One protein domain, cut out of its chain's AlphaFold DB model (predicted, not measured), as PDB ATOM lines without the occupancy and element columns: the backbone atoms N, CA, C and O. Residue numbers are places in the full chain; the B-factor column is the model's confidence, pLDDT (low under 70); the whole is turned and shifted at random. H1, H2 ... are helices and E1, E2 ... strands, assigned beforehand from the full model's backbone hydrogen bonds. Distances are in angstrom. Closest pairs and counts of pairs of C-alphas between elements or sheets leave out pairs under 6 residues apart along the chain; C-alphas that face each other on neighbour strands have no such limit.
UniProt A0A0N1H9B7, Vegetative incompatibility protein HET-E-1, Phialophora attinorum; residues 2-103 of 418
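This is residues 2 to 103 of the 418 residues of the protein "Vegetative incompatibility protein HET-E-1" of Phialophora attinorum (UniProt A0A0N1H9B7). A small, three-stranded sheet of E1, E2 and E3 makes a wall; over one face the longest helix, H5, runs across E3, and the short helices H2, H3, H4 and H6 lie round it on that same side of the wall. H1 sits at one end beside H4, and residues 28 to 33, in the stretch before H2 and at its start, stick out. The printed part has 102 residues with six named helices and three named strands, in the order H1 E1 H2 H3 H4 E2 E3 H5 H6; the sheet's order is E1 E2 E3, mixed, with E1 and E2 parallel and E2 and E3 antiparallel. The class is mixed, helices and strands. The whole is compact, with a radius of gyration of the C-alphas of 12.8 A and a rounded outline of 34 by 24 by 21 A.

In the sheet, E2, residues 58 to 62, is the inner strand, between the edge strands E1, residues 11 to 14, and E3, residues 68 to 73. E1 and E2 are parallel at 17 degrees, with N 13 and O 60 at 2.9 A and N 62 and O 13 at 2.8 A, within hydrogen-bond range. E2 and E3 are an antiparallel hairpin at 167 degrees, with N 59 and O 72 at 2.8 A and N 61 and O 70 at 2.9 A. H5, residues 80 to 90, is on the sheet and over E3, at a height over the sheet of 10.9 A; the closest C-alphas of the two, those of Gly 70 and Leu 82, are 6.8 A apart. On the local plane it stands at 80 degrees to E3, across the strands, and its line rises 38 degrees out of that plane, only just short of standing up from the sheet. H6, residues 94 to 97, touches H5, the closest C-alphas being those of Ala 87 and Leu 94 at 5.6 A. H4, residues 49 to 54, only grazes the sheet with residues 49 to 53. H1, residues 2 to 6, is not on the sheet but touches H4, closest at the C-alphas of Tyr 2 and Gln 51, 5.7 A. H2, residues 32 to 40, is close to but not clearly touching H5, with the C-alphas of Lys 39 and Ala 89 5.2 A apart; they run the same way at a steep tilt of 53 degrees. H3, residues 42 to 45, meets H2 only through their link, and is close to but not clearly touching H4, with the C-alphas of Trp 43 and Thr 49 6.4 A apart. E1, H2, H3, H4 and E2 form a strand-helix-strand unit, two parallel neighbour strands with helices between them along the chain. In H1, H2, H4 and H5 every O i to N i+4 pair is within hydrogen-bond range; H3 and H6 are too short for such a pair.

H1, residues 2 to 6, begins at C-alpha 2, (35.854, 140.957, -5.316), and E1 covers residues 11 to 14. H2, residues 32 to 40, is 12.7 A long; H3, residues 42 to 45, and H4, residues 49 to 54, follow. E2, residues 58 to 62, is 13.5 A long, and E3, residues 68 to 73, is 14.2 A long, beginning at C-alpha 68, (33.188, 117.263, -3.513). H5, residues 80 to 90, is 15.5 A long, and H6, residues 94 to 97, ends at C-alpha 97, (30.138, 132.764, 6.729).

The two C-alphas farthest apart in the domain, those of His 3 and Asp 29, are 38.0 A apart. The printed part has no cut. The link from E1 to H2, residues 15 to 31, is long. The mean pLDDT of the printed part is 86.1, and residues 21 to 23, 25 to 34 and 77 to 80 are under 70.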
ATOM      1  N   TYR A   2      36.988 141.145  -6.238       93.75
ATOM      2  CA  TYR A   2      35.854 140.957  -5.316       93.75
ATOM      3  C   TYR A   2      34.466 140.923  -5.976       93.75
ATOM      4  O   TYR A   2      33.768 139.926  -5.870       93.75
ATOM      5  N   HIS A   3      34.102 141.955  -6.747       93.25
ATOM      6  CA  HIS A   3      32.792 142.036  -7.413       93.25
ATOM      7  C   HIS A   3      32.488 140.880  -8.376       93.25
ATOM      8  O   HIS A   3      31.334 140.497  -8.522       93.25
ATOM      9  N   TYR A   4      33.507 140.320  -9.036       94.06
ATOM     10  CA  TYR A   4      33.321 139.163  -9.914       94.06
ATOM     11  C   TYR A   4      32.956 137.915  -9.111       94.06
ATOM     12  O   TYR A   4      32.056 137.188  -9.514       94.06
ATOM     13  N   TYR A   5      33.599 137.704  -7.959       95.44
ATOM     14  CA  TYR A   5      33.244 136.614  -7.053       95.44
ATOM     15  C   TYR A   5      31.877 136.849  -6.403       95.44
ATOM     16  O   TYR A   5      31.044 135.949  -6.417       95.44
ATOM     17  N   ALA A   6      31.589 138.069  -5.942       94.31
ATOM     18  CA  ALA A   6      30.293 138.415  -5.350       94.31
ATOM     19  C   ALA A   6      29.110 138.209  -6.310       94.31
ATOM     20  O   ALA A   6      28.016 137.863  -5.884       94.31
ATOM     21  N   LYS A   7      29.330 138.399  -7.616       95.25
ATOM     22  CA  LYS A   7      28.320 138.173  -8.661       95.25
ATOM     23  C   LYS A   7      28.361 136.783  -9.291       95.25
ATOM     24  O   LYS A   7      27.587 136.519 -10.210       95.25
ATOM     25  N   SER A   8      29.282 135.923  -8.870       95.25
ATOM     26  CA  SER A   8      29.359 134.565  -9.400       95.25
ATOM     27  C   SER A   8      28.174 133.735  -8.906       95.25
ATOM     28  O   SER A   8      27.732 133.888  -7.771       95.25
ATOM     29  N   ALA A   9      27.654 132.850  -9.760       94.44
ATOM     30  CA  ALA A   9      26.606 131.909  -9.357       94.44
ATOM     31  C   ALA A   9      27.140 130.840  -8.386       94.44
ATOM     32  O   ALA A   9      26.415 130.365  -7.516       94.44
ATOM     33  N   VAL A  10      28.409 130.461  -8.555       94.38
ATOM     34  CA  VAL A  10      29.135 129.517  -7.707       94.38
ATOM     35  C   VAL A  10      30.631 129.807  -7.791       94.38
ATOM     36  O   VAL A  10      31.151 130.126  -8.864       94.38
ATOM     37  N   CYS A  11      31.327 129.668  -6.665       96.06
ATOM     38  CA  CYS A  11      32.780 129.688  -6.589       96.06
ATOM     39  C   CYS A  11      33.304 128.285  -6.266       96.06
ATOM     40  O   CYS A  11      33.025 127.718  -5.209       96.06
ATOM     41  N   TYR A  12      34.081 127.716  -7.183       95.62
ATOM     42  CA  TYR A  12      34.700 126.410  -6.991       95.62
ATOM     43  C   TYR A  12      36.041 126.557  -6.276       95.62
ATOM     44  O   TYR A  12      36.945 127.229  -6.773       95.62
ATOM     45  N   VAL A  13      36.175 125.908  -5.121       95.69
ATOM     46  CA  VAL A  13      37.401 125.906  -4.322       95.69
ATOM     47  C   VAL A  13      38.078 124.552  -4.461       95.69
ATOM     48  O   VAL A  13      37.540 123.536  -4.033       95.69
ATOM     49  N   TYR A  14      39.273 124.538  -5.047       95.31
ATOM     50  CA  TYR A  14      40.073 123.326  -5.209       95.31
ATOM     51  C   TYR A  14      41.194 123.269  -4.164       95.31
ATOM     52  O   TYR A  14      42.168 124.026  -4.221       95.31
ATOM     53  N   LEU A  15      41.051 122.353  -3.210       94.75
ATOM     54  CA  LEU A  15      42.005 122.059  -2.147       94.75
ATOM     55  C   LEU A  15      42.963 120.965  -2.630       94.75
ATOM     56  O   LEU A  15      42.783 119.778  -2.377       94.75
ATOM     57  N   SER A  16      43.992 121.390  -3.363       93.12
ATOM     58  CA  SER A  16      44.993 120.517  -4.004       93.12
ATOM     59  C   SER A  16      45.755 119.574  -3.065       93.12
ATOM     60  O   SER A  16      46.429 118.661  -3.525       93.12
ATOM     61  N   ASP A  17      45.730 119.891  -1.780       92.38
ATOM     62  CA  ASP A  17      46.520 119.343  -0.686       92.38
ATOM     63  C   ASP A  17      45.635 118.736   0.411       92.38
ATOM     64  O   ASP A  17      46.134 118.427   1.485       92.38
ATOM     65  N   LEU A  18      44.341 118.550   0.118       89.81
ATOM     66  CA  LEU A  18      43.421 117.746   0.915       89.81
ATOM     67  C   LEU A  18      43.297 116.357   0.275       89.81
ATOM     68  O   LEU A  18      42.883 116.239  -0.887       89.81
ATOM     69  N   VAL A  19      43.670 115.314   1.016       84.94
ATOM     70  CA  VAL A  19      43.684 113.927   0.533       84.94
ATOM     71  C   VAL A  19      42.256 113.390   0.343       84.94
ATOM     72  O   VAL A  19      41.272 113.882   0.892       84.94
ATOM     73  N   SER A  20      42.122 112.390  -0.532       71.25
ATOM     74  CA  SER A  20      40.834 111.784  -0.894       71.25
ATOM     75  C   SER A  20      40.261 110.899   0.210       71.25
ATOM     76  O   SER A  20      41.011 110.218   0.900       71.25
ATOM     77  N   GLY A  21      38.928 110.855   0.311       63.97
ATOM     78  CA  GLY A  21      38.200 110.013   1.272       63.97
ATOM     79  C   GLY A  21      37.702 110.734   2.527       63.97
ATOM     80  O   GLY A  21      37.125 110.079   3.383       63.97
ATOM     81  N   LYS A  22      37.896 112.056   2.626       65.38
ATOM     82  CA  LYS A  22      37.466 112.873   3.770       65.38
ATOM     83  C   LYS A  22      36.309 113.798   3.392       65.38
ATOM     84  O   LYS A  22      36.375 114.461   2.355       65.38
ATOM     85  N   SER A  23      35.278 113.833   4.234       67.12
ATOM     86  CA  SER A  23      34.212 114.839   4.200       67.12
ATOM     87  C   SER A  23      34.606 116.019   5.093       67.12
ATOM     88  O   SER A  23      35.253 115.831   6.124       67.12
ATOM     89  N   LEU A  24      34.281 117.249   4.688       70.50
ATOM     90  CA  LEU A  24      34.367 118.416   5.574       70.50
ATOM     91  C   LEU A  24      33.051 118.682   6.304       70.50
ATOM     92  O   LEU A  24      33.043 119.507   7.221       70.50
ATOM     93  N   ASP A  25      31.987 117.989   5.906       66.62
ATOM     94  CA  ASP A  25      30.724 117.973   6.623       66.62
ATOM     95  C   ASP A  25      30.936 117.094   7.875       66.62
ATOM     96  O   ASP A  25      31.512 116.009   7.770       66.62
ATOM     97  N   ILE A  26      30.591 117.602   9.065       54.66
ATOM     98  CA  ILE A  26      30.797 116.890  10.344       54.66
ATOM     99  C   ILE A  26      29.907 115.648  10.330       54.66
ATOM    100  O   ILE A  26      28.693 115.748  10.516       54.66
ATOM    101  N   ASP A  27      30.525 114.487  10.161       52.16
ATOM    102  CA  ASP A  27      29.946 113.229  10.604       52.16
ATOM    103  C   ASP A  27      30.291 113.044  12.095       52.16
ATOM    104  O   ASP A  27      31.262 113.604  12.603       52.16
ATOM    105  N   GLU A  28      29.510 112.251  12.834       50.38
ATOM    106  CA  GLU A  28      29.722 111.984  14.274       50.38
ATOM    107  C   GLU A  28      31.107 111.378  14.611       50.38
ATOM    108  O   GLU A  28      31.469 111.279  15.783       50.38
ATOM    109  N   ASP A  29      31.892 111.012  13.593       52.16
ATOM    110  CA  ASP A  29      33.208 110.367  13.660       52.16
ATOM    111  C   ASP A  29      34.357 111.350  13.336       52.16
ATOM    112  O   ASP A  29      35.346 111.015  12.677       52.16
ATOM    113  N   ASP A  30      34.196 112.602  13.773       54.75
ATOM    114  CA  ASP A  30      35.134 113.706  13.571       54.75
ATOM    115  C   ASP A  30      36.507 113.408  14.198       54.75
ATOM    116  O   ASP A  30      36.782 113.675  15.373       54.75
ATOM    117  N   ASN A  31      37.407 112.850  13.390       60.72
ATOM    118  CA  ASN A  31      38.784 112.613  13.787       60.72
ATOM    119  C   ASN A  31      39.537 113.952  13.858       60.72
ATOM    120  O   ASN A  31      39.533 114.740  12.911       60.72
ATOM    121  N   GLU A  32      40.244 114.201  14.965       62.69
ATOM    122  CA  GLU A  32      41.044 115.421  15.188       62.69
ATOM    123  C   GLU A  32      42.052 115.688  14.045       62.69
ATOM    124  O   GLU A  32      42.349 116.838  13.709       62.69
ATOM    125  N   ASP A  33      42.509 114.617  13.391       60.66
ATOM    126  CA  ASP A  33      43.417 114.630  12.240       60.66
ATOM    127  C   ASP A  33      42.806 115.303  10.990       60.66
ATOM    128  O   ASP A  33      43.480 116.060  10.289       60.66
ATOM    129  N   ASP A  34      41.503 115.129  10.745       67.81
ATOM    130  CA  ASP A  34      40.811 115.709   9.583       67.81
ATOM    131  C   ASP A  34      40.693 117.234   9.706       67.81
ATOM    132  O   ASP A  34      40.872 117.977   8.734       67.81
ATOM    133  N   SER A  35      40.469 117.723  10.931       74.56
ATOM    134  CA  SER A  35      40.462 119.156  11.242       74.56
ATOM    135  C   SER A  35      41.847 119.781  11.046       74.56
ATOM    136  O   SER A  35      41.967 120.891  10.514       74.56
ATOM    137  N   ALA A  36      42.907 119.073  11.450       80.56
ATOM    138  CA  ALA A  36      44.283 119.538  11.307       80.56
ATOM    139  C   ALA A  36      44.708 119.632   9.832       80.56
ATOM    140  O   ALA A  36      45.269 120.652   9.418       80.56
ATOM    141  N   GLU A  37      44.387 118.617   9.024       84.62
ATOM    142  CA  GLU A  37      44.686 118.605   7.591       84.62
ATOM    143  C   GLU A  37      43.967 119.749   6.864       84.62
ATOM    144  O   GLU A  37      44.607 120.529   6.149       84.62
ATOM    145  N   PHE A  38      42.668 119.939   7.121       87.19
ATOM    146  CA  PHE A  38      41.917 121.052   6.543       87.19
ATOM    147  C   PHE A  38      42.537 122.409   6.907       87.19
ATOM    148  O   PHE A  38      42.816 123.216   6.022       87.19
ATOM    149  N   LYS A  39      42.854 122.643   8.189       88.00
ATOM    150  CA  LYS A  39      43.504 123.882   8.672       88.00
ATOM    151  C   LYS A  39      44.894 124.124   8.065       88.00
ATOM    152  O   LYS A  39      45.373 125.267   8.057       88.00
ATOM    153  N   SER A  40      45.546 123.071   7.575       89.06
ATOM    154  CA  SER A  40      46.855 123.132   6.921       89.06
ATOM    155  C   SER A  40      46.785 123.457   5.423       89.06
ATOM    156  O   SER A  40      47.795 123.872   4.850       89.06
ATOM    157  N   CYS A  41      45.601 123.354   4.803       93.69
ATOM    158  CA  CYS A  41      45.416 123.589   3.375       93.69
ATOM    159  C   CYS A  41      45.921 124.977   2.956       93.69
ATOM    160  O   CYS A  41      45.507 126.022   3.476       93.69
ATOM    161  N   ARG A  42      46.774 125.010   1.928       94.44
ATOM    162  CA  ARG A  42      47.409 126.230   1.409       94.44
ATOM    163  C   ARG A  42      46.394 127.272   0.971       94.44
ATOM    164  O   ARG A  42      46.667 128.463   1.101       94.44
ATOM    165  N   TRP A  43      45.233 126.854   0.460       96.31
ATOM    166  CA  TRP A  43      44.177 127.778   0.041       96.31
ATOM    167  C   TRP A  43      43.735 128.703   1.187       96.31
ATOM    168  O   TRP A  43      43.589 129.899   0.956       96.31
ATOM    169  N   LEU A  44      43.660 128.220   2.433       95.06
ATOM    170  CA  LEU A  44      43.289 129.042   3.597       95.06
ATOM    171  C   LEU A  44      44.360 130.082   3.963       95.06
ATOM    172  O   LEU A  44      44.056 131.102   4.580       95.06
ATOM    173  N   ARG A  45      45.613 129.853   3.551       94.31
ATOM    174  CA  ARG A  45      46.778 130.689   3.876       94.31
ATOM    175  C   ARG A  45      47.165 131.669   2.771       94.31
ATOM    176  O   ARG A  45      48.067 132.473   2.979       94.31
ATOM    177  N   ARG A  46      46.531 131.640   1.599       95.75
ATOM    178  CA  ARG A  46      46.822 132.588   0.507       95.75
ATOM    179  C   ARG A  46      46.050 133.895   0.713       95.75
ATOM    180  O   ARG A  46      44.911 133.880   1.148       95.75
ATOM    181  N   GLY A  47      46.656 135.041   0.397       95.25
ATOM    182  CA  GLY A  47      45.996 136.347   0.575       95.25
ATOM    183  C   GLY A  47      44.744 136.519  -0.293       95.25
ATOM    184  O   GLY A  47      43.668 136.824   0.208       95.25
ATOM    185  N   TRP A  48      44.863 136.263  -1.600       95.31
ATOM    186  CA  TRP A  48      43.778 136.474  -2.570       95.31
ATOM    187  C   TRP A  48      42.541 135.600  -2.343       95.31
ATOM    188  O   TRP A  48      41.430 136.048  -2.618       95.31
ATOM    189  N   THR A  49      42.719 134.406  -1.777       96.19
ATOM    190  CA  THR A  49      41.625 133.461  -1.505       96.19
ATOM    191  C   THR A  49      40.677 133.962  -0.419       96.19
ATOM    192  O   THR A  49      39.560 133.473  -0.300       96.19
ATOM    193  N   LEU A  50      41.062 134.994   0.342       96.75
ATOM    194  CA  LEU A  50      40.155 135.654   1.273       96.75
ATOM    195  C   LEU A  50      38.962 136.299   0.555       96.75
ATOM    196  O   LEU A  50      37.826 136.151   1.000       96.75
ATOM    197  N   GLN A  51      39.193 136.967  -0.581       95.56
ATOM    198  CA  GLN A  51      38.088 137.499  -1.388       95.56
ATOM    199  C   GLN A  51      37.260 136.365  -1.997       95.56
ATOM    200  O   GLN A  51      36.048 136.494  -2.100       95.56
ATOM    201  N   GLU A  52      37.905 135.263  -2.373       95.62
ATOM    202  CA  GLU A  52      37.245 134.075  -2.931       95.62
ATOM    203  C   GLU A  52      36.342 133.386  -1.905       95.62
ATOM    204  O   GLU A  52      35.333 132.811  -2.283       95.62
ATOM    205  N   LEU A  53      36.680 133.474  -0.616       95.75
ATOM    206  CA  LEU A  53      35.872 132.948   0.482       95.75
ATOM    207  C   LEU A  53      34.726 133.894   0.874       95.75
ATOM    208  O   LEU A  53      33.598 133.455   1.073       95.75
ATOM    209  N   ILE A  54      35.014 135.195   1.011       95.56
ATOM    210  CA  ILE A  54      34.066 136.174   1.574       95.56
ATOM    211  C   ILE A  54      33.113 136.761   0.533       95.56
ATOM    212  O   ILE A  54      31.985 137.099   0.881       95.56
ATOM    213  N   ALA A  55      33.520 136.921  -0.720       95.44
ATOM    214  CA  ALA A  55      32.675 137.588  -1.705       95.44
ATOM    215  C   ALA A  55      31.483 136.743  -2.200       95.44
ATOM    216  O   ALA A  55      30.380 137.286  -2.223       95.44
ATOM    217  N   PRO A  56      31.649 135.472  -2.622       95.12
ATOM    218  CA  PRO A  56      30.554 134.706  -3.211       95.12
ATOM    219  C   PRO A  56      29.570 134.207  -2.148       95.12
ATOM    220  O   PRO A  56      29.950 133.925  -1.011       95.12
ATOM    221  N   SER A  57      28.311 134.044  -2.549       92.31
ATOM    222  CA  SER A  57      27.267 133.456  -1.701       92.31
ATOM    223  C   SER A  57      27.315 131.929  -1.661       92.31
ATOM    224  O   SER A  57      26.976 131.352  -0.636       92.31
ATOM    225  N   ASN A  58      27.766 131.306  -2.757       92.81
ATOM    226  CA  ASN A  58      27.752 129.856  -2.947       92.81
ATOM    227  C   ASN A  58      29.157 129.354  -3.271       92.81
ATOM    228  O   ASN A  58      29.751 129.753  -4.279       92.81
ATOM    229  N   LEU A  59      29.679 128.451  -2.446       94.50
ATOM    230  CA  LEU A  59      30.972 127.812  -2.633       94.50
ATOM    231  C   LEU A  59      30.826 126.294  -2.661       94.50
ATOM    232  O   LEU A  59      30.052 125.707  -1.909       94.50
ATOM    233  N   SER A  60      31.602 125.642  -3.521       93.50
ATOM    234  CA  SER A  60      31.723 124.182  -3.550       93.50
ATOM    235  C   SER A  60      33.188 123.798  -3.430       93.50
ATOM    236  O   SER A  60      34.013 124.219  -4.247       93.50
ATOM    237  N   PHE A  61      33.502 123.022  -2.398       93.88
ATOM    238  CA  PHE A  61      34.858 122.616  -2.060       93.88
ATOM    239  C   PHE A  61      35.158 121.244  -2.653       93.88
ATOM    240  O   PHE A  61      34.360 120.314  -2.541       93.88
ATOM    241  N   TYR A  62      36.330 121.125  -3.266       93.31
ATOM    242  CA  TYR A  62      36.826 119.914  -3.902       93.31
ATOM    243  C   TYR A  62      38.193 119.552  -3.334       93.31
ATOM    244  O   TYR A  62      39.035 120.431  -3.151       93.31
ATOM    245  N   ASN A  63      38.428 118.266  -3.093       92.38
ATOM    246  CA  ASN A  63      39.744 117.753  -2.707       92.38
ATOM    247  C   ASN A  63      40.665 117.536  -3.921       92.38
ATOM    248  O   ASN A  63      40.281 117.794  -5.065       92.38
ATOM    249  N   GLN A  64      41.863 116.997  -3.683       92.94
ATOM    250  CA  GLN A  64      42.866 116.717  -4.716       92.94
ATOM    251  C   GLN A  64      42.374 115.789  -5.850       92.94
ATOM    252  O   GLN A  64      42.884 115.865  -6.967       92.94
ATOM    253  N   SER A  65      41.376 114.937  -5.600       92.88
ATOM    254  CA  SER A  65      40.783 114.042  -6.608       92.88
ATOM    255  C   SER A  65      39.530 114.617  -7.266       92.88
ATOM    256  O   SER A  65      38.753 113.867  -7.855       92.88
ATOM    257  N   TRP A  66      39.296 115.931  -7.156       92.50
ATOM    258  CA  TRP A  66      38.087 116.592  -7.669       92.50
ATOM    259  C   TRP A  66      36.785 115.981  -7.136       92.50
ATOM    260  O   TRP A  66      35.735 116.071  -7.769       92.50
ATOM    261  N   SER A  67      36.837 115.374  -5.950       91.06
ATOM    262  CA  SER A  67      35.640 114.927  -5.245       91.06
ATOM    263  C   SER A  67      35.131 116.062  -4.373       91.06
ATOM    264  O   SER A  67      35.929 116.758  -3.740       91.06
ATOM    265  N   ILE A  68      33.815 116.260  -4.366       90.19
ATOM    266  CA  ILE A  68      33.188 117.263  -3.513       90.19
ATOM    267  C   ILE A  68      33.363 116.861  -2.048       90.19
ATOM    268  O   ILE A  68      33.166 115.699  -1.703       90.19
ATOM    269  N   VAL A  69      33.767 117.816  -1.218       88.38
ATOM    270  CA  VAL A  69      34.003 117.599   0.217       88.38
ATOM    271  C   VAL A  69      33.165 118.501   1.109       88.38
ATOM    272  O   VAL A  69      33.183 118.319   2.313       88.38
ATOM    273  N   GLY A  70      32.463 119.478   0.534       88.06
ATOM    274  CA  GLY A  70      31.543 120.330   1.277       88.06
ATOM    275  C   GLY A  70      30.996 121.467   0.420       88.06
ATOM    276  O   GLY A  70      31.540 121.795  -0.647       88.06
ATOM    277  N   LYS A  71      29.910 122.080   0.887       89.81
ATOM    278  CA  LYS A  71      29.287 123.251   0.260       89.81
ATOM    279  C   LYS A  71      29.012 124.321   1.303       89.81
ATOM    280  O   LYS A  71      28.572 124.018   2.402       89.81
ATOM    281  N   LEU A  72      29.247 125.575   0.933       89.94
ATOM    282  CA  LEU A  72      28.861 126.725   1.743       89.94
ATOM    283  C   LEU A  72      27.865 127.562   0.946       89.94
ATOM    284  O   LEU A  72      28.238 128.136  -0.076       89.94
ATOM    285  N   ASP A  73      26.620 127.608   1.408       88.62
ATOM    286  CA  ASP A  73      25.556 128.456   0.868       88.62
ATOM    287  C   ASP A  73      25.084 129.395   1.985       88.62
ATOM    288  O   ASP A  73      24.780 128.949   3.090       88.62
ATOM    289  N   ARG A  74      25.079 130.703   1.716       83.75
ATOM    290  CA  ARG A  74      24.679 131.735   2.691       83.75
ATOM    291  C   ARG A  74      23.175 131.980   2.765       83.75
ATOM    292  O   ARG A  74      22.731 132.735   3.624       83.75
ATOM    293  N   PHE A  75      22.409 131.436   1.827       75.88
ATOM    294  CA  PHE A  75      20.967 131.637   1.710       75.88
ATOM    295  C   PHE A  75      20.163 130.380   2.055       75.88
ATOM    296  O   PHE A  75      18.969 130.493   2.338       75.88
ATOM    297  N   GLU A  76      20.792 129.205   2.066       74.56
ATOM    298  CA  GLU A  76      20.194 127.977   2.594       74.56
ATOM    299  C   GLU A  76      20.514 127.778   4.082       74.56
ATOM    300  O   GLU A  76      21.493 128.309   4.606       74.56
ATOM    301  N   ALA A  77      19.646 127.040   4.788       56.91
ATOM    302  CA  ALA A  77      19.847 126.692   6.193       56.91
ATOM    303  C   ALA A  77      21.175 125.936   6.326       56.91
ATOM    304  O   ALA A  77      21.301 124.792   5.898       56.91
ATOM    305  N   VAL A  78      22.161 126.659   6.844       59.50
ATOM    306  CA  VAL A  78      23.581 126.368   6.701       59.50
ATOM    307  C   VAL A  78      23.936 124.996   7.249       59.50
ATOM    308  O   VAL A  78      23.537 124.639   8.359       59.50
ATOM    309  N   ASP A  79      24.779 124.278   6.509       62.00
ATOM    310  CA  ASP A  79      25.573 123.205   7.083       62.00
ATOM    311  C   ASP A  79      26.543 123.817   8.109       62.00
ATOM    312  O   ASP A  79      27.573 124.428   7.780       62.00
ATOM    313  N   SER A  80      26.146 123.750   9.384       66.69
ATOM    314  CA  SER A  80      26.852 124.372  10.510       66.69
ATOM    315  C   SER A  80      28.288 123.872  10.647       66.69
ATOM    316  O   SER A  80      29.123 124.538  11.259       66.69
ATOM    317  N   SER A  81      28.585 122.718  10.059       79.75
ATOM    318  CA  SER A  81      29.834 122.003  10.230       79.75
ATOM    319  C   SER A  81      31.022 122.641   9.505       79.75
ATOM    320  O   SER A  81      31.991 123.081  10.135       79.75
ATOM    321  N   LEU A  82      30.925 122.780   8.183       86.19
ATOM    322  CA  LEU A  82      31.950 123.397   7.349       86.19
ATOM    323  C   LEU A  82      32.147 124.872   7.710       86.19
ATOM    324  O   LEU A  82      33.279 125.358   7.757       86.19
ATOM    325  N   SER A  83      31.055 125.580   8.003       89.12
ATOM    326  CA  SER A  83      31.093 126.988   8.411       89.12
ATOM    327  C   SER A  83      31.896 127.179   9.696       89.12
ATOM    328  O   SER A  83      32.740 128.074   9.757       89.12
ATOM    329  N   GLN A  84      31.707 126.300  10.688       88.69
ATOM    330  CA  GLN A  84      32.486 126.319  11.926       88.69
ATOM    331  C   GLN A  84      33.963 126.008  11.667       88.69
ATOM    332  O   GLN A  84      34.839 126.738  12.129       88.69
ATOM    333  N   ARG A  85      34.264 124.981  10.861       88.50
ATOM    334  CA  ARG A  85      35.650 124.637  10.497       88.50
ATOM    335  C   ARG A  85      36.359 125.786   9.780       88.50
ATOM    336  O   ARG A  85      37.529 126.057  10.051       88.50
ATOM    337  N   LEU A  86      35.662 126.475   8.878       92.38
ATOM    338  CA  LEU A  86      36.171 127.660   8.191       92.38
ATOM    339  C   LEU A  86      36.395 128.822   9.163       92.38
ATOM    340  O   LEU A  86      37.451 129.456   9.089       92.38
ATOM    341  N   ALA A  87      35.455 129.084  10.075       92.81
ATOM    342  CA  ALA A  87      35.594 130.116  11.101       92.81
ATOM    343  C   ALA A  87      36.839 129.862  11.964       92.81
ATOM    344  O   ALA A  87      37.715 130.724  12.055       92.81
ATOM    345  N   ASP A  88      36.993 128.641  12.477       90.50
ATOM    346  CA  ASP A  88      38.131 128.234  13.306       90.50
ATOM    347  C   ASP A  88      39.467 128.337  12.558       90.50
ATOM    348  O   ASP A  88      40.487 128.736  13.123       90.50
ATOM    349  N   ALA A  89      39.487 127.954  11.278       91.69
ATOM    350  CA  ALA A  89      40.713 127.934  10.489       91.69
ATOM    351  C   ALA A  89      41.156 129.327  10.017       91.69
ATOM    352  O   ALA A  89      42.349 129.557   9.800       91.69
ATOM    353  N   THR A  90      40.209 130.248   9.819       93.81
ATOM    354  CA  THR A  90      40.468 131.556   9.192       93.81
ATOM    355  C   THR A  90      40.335 132.743  10.142       93.81
ATOM    356  O   THR A  90      40.808 133.831   9.806       93.81
ATOM    357  N   GLY A  91      39.700 132.557  11.301       93.50
ATOM    358  CA  GLY A  91      39.317 133.635  12.213       93.50
ATOM    359  C   GLY A  91      38.188 134.524  11.681       93.50
ATOM    360  O   GLY A  91      37.966 135.607  12.221       93.50
ATOM    361  N   ILE A  92      37.514 134.113  10.601       95.81
ATOM    362  CA  ILE A  92      36.346 134.818  10.066       95.81
ATOM    363  C   ILE A  92      35.145 134.516  10.959       95.81
ATOM    364  O   ILE A  92      34.951 133.384  11.392       95.81
ATOM    365  N   ASP A  93      34.344 135.541  11.228       94.62
ATOM    366  CA  ASP A  93      33.149 135.417  12.052       94.62
ATOM    367  C   ASP A  93      32.135 134.450  11.419       94.62
ATOM    368  O   ASP A  93      31.856 134.512  10.216       94.62
ATOM    369  N   LEU A  94      31.589 133.552  12.239       92.69
ATOM    370  CA  LEU A  94      30.639 132.538  11.791       92.69
ATOM    371  C   LEU A  94      29.373 133.168  11.195       92.69
ATOM    372  O   LEU A  94      28.861 132.666  10.195       92.69
ATOM    373  N   ASP A  95      28.905 134.293  11.742       92.56
ATOM    374  CA  ASP A  95      27.720 134.990  11.242       92.56
ATOM    375  C   ASP A  95      27.962 135.571   9.840       92.56
ATOM    376  O   ASP A  95      27.023 135.701   9.058       92.56
ATOM    377  N   LEU A  96      29.214 135.894   9.480       93.88
ATOM    378  CA  LEU A  96      29.552 136.304   8.113       93.88
ATOM    379  C   LEU A  96      29.528 135.117   7.145       93.88
ATOM    380  O   LEU A  96      29.029 135.236   6.025       93.88
ATOM    381  N   LEU A  97      30.081 133.973   7.559       92.94
ATOM    382  CA  LEU A  97      30.138 132.764   6.729       92.94
ATOM    383  C   LEU A  97      28.751 132.164   6.484       92.94
ATOM    384  O   LEU A  97      28.509 131.628   5.408       92.94
ATOM    385  N   THR A  98      27.856 132.302   7.458       90.69
ATOM    386  CA  THR A  98      26.468 131.818   7.419       90.69
ATOM    387  C   THR A  98      25.489 132.821   6.799       90.69
ATOM    388  O   THR A  98      24.315 132.507   6.645       90.69
ATOM    389  N   GLY A  99      25.937 134.032   6.448       89.50
ATOM    390  CA  GLY A  99      25.088 135.070   5.854       89.50
ATOM    391  C   GLY A  99      24.188 135.832   6.837       89.50
ATOM    392  O   GLY A  99      23.413 136.686   6.407       89.50
ATOM    393  N   VAL A 100      24.301 135.575   8.145       91.19
ATOM    394  CA  VAL A 100      23.557 136.276   9.207       91.19
ATOM    395  C   VAL A 100      23.977 137.745   9.319       91.19
ATOM    396  O   VAL A 100      23.128 138.617   9.508       91.19
ATOM    397  N   LYS A 101      25.278 138.030   9.185       92.94
ATOM    398  CA  LYS A 101      25.843 139.388   9.147       92.94
ATOM    399  C   LYS A 101      26.426 139.698   7.776       92.94
ATOM    400  O   LYS A 101      26.951 138.821   7.092       92.94
ATOM    401  N   GLN A 102      26.371 140.970   7.400       93.69
ATOM    402  CA  GLN A 102      26.989 141.472   6.180       93.69
ATOM    403  C   GLN A 102      28.420 141.936   6.451       93.69
ATOM    404  O   GLN A 102      28.821 142.182   7.588       93.69
ATOM    405  N   LEU A 103      29.219 142.072   5.392       95.25
ATOM    406  CA  LEU A 103      30.617 142.477   5.512       95.25
ATOM    407  C   LEU A 103      30.765 143.873   6.148       95.25
ATOM    408  O   LEU A 103      31.753 144.154   6.826       95.25
TER     409      LEU A 103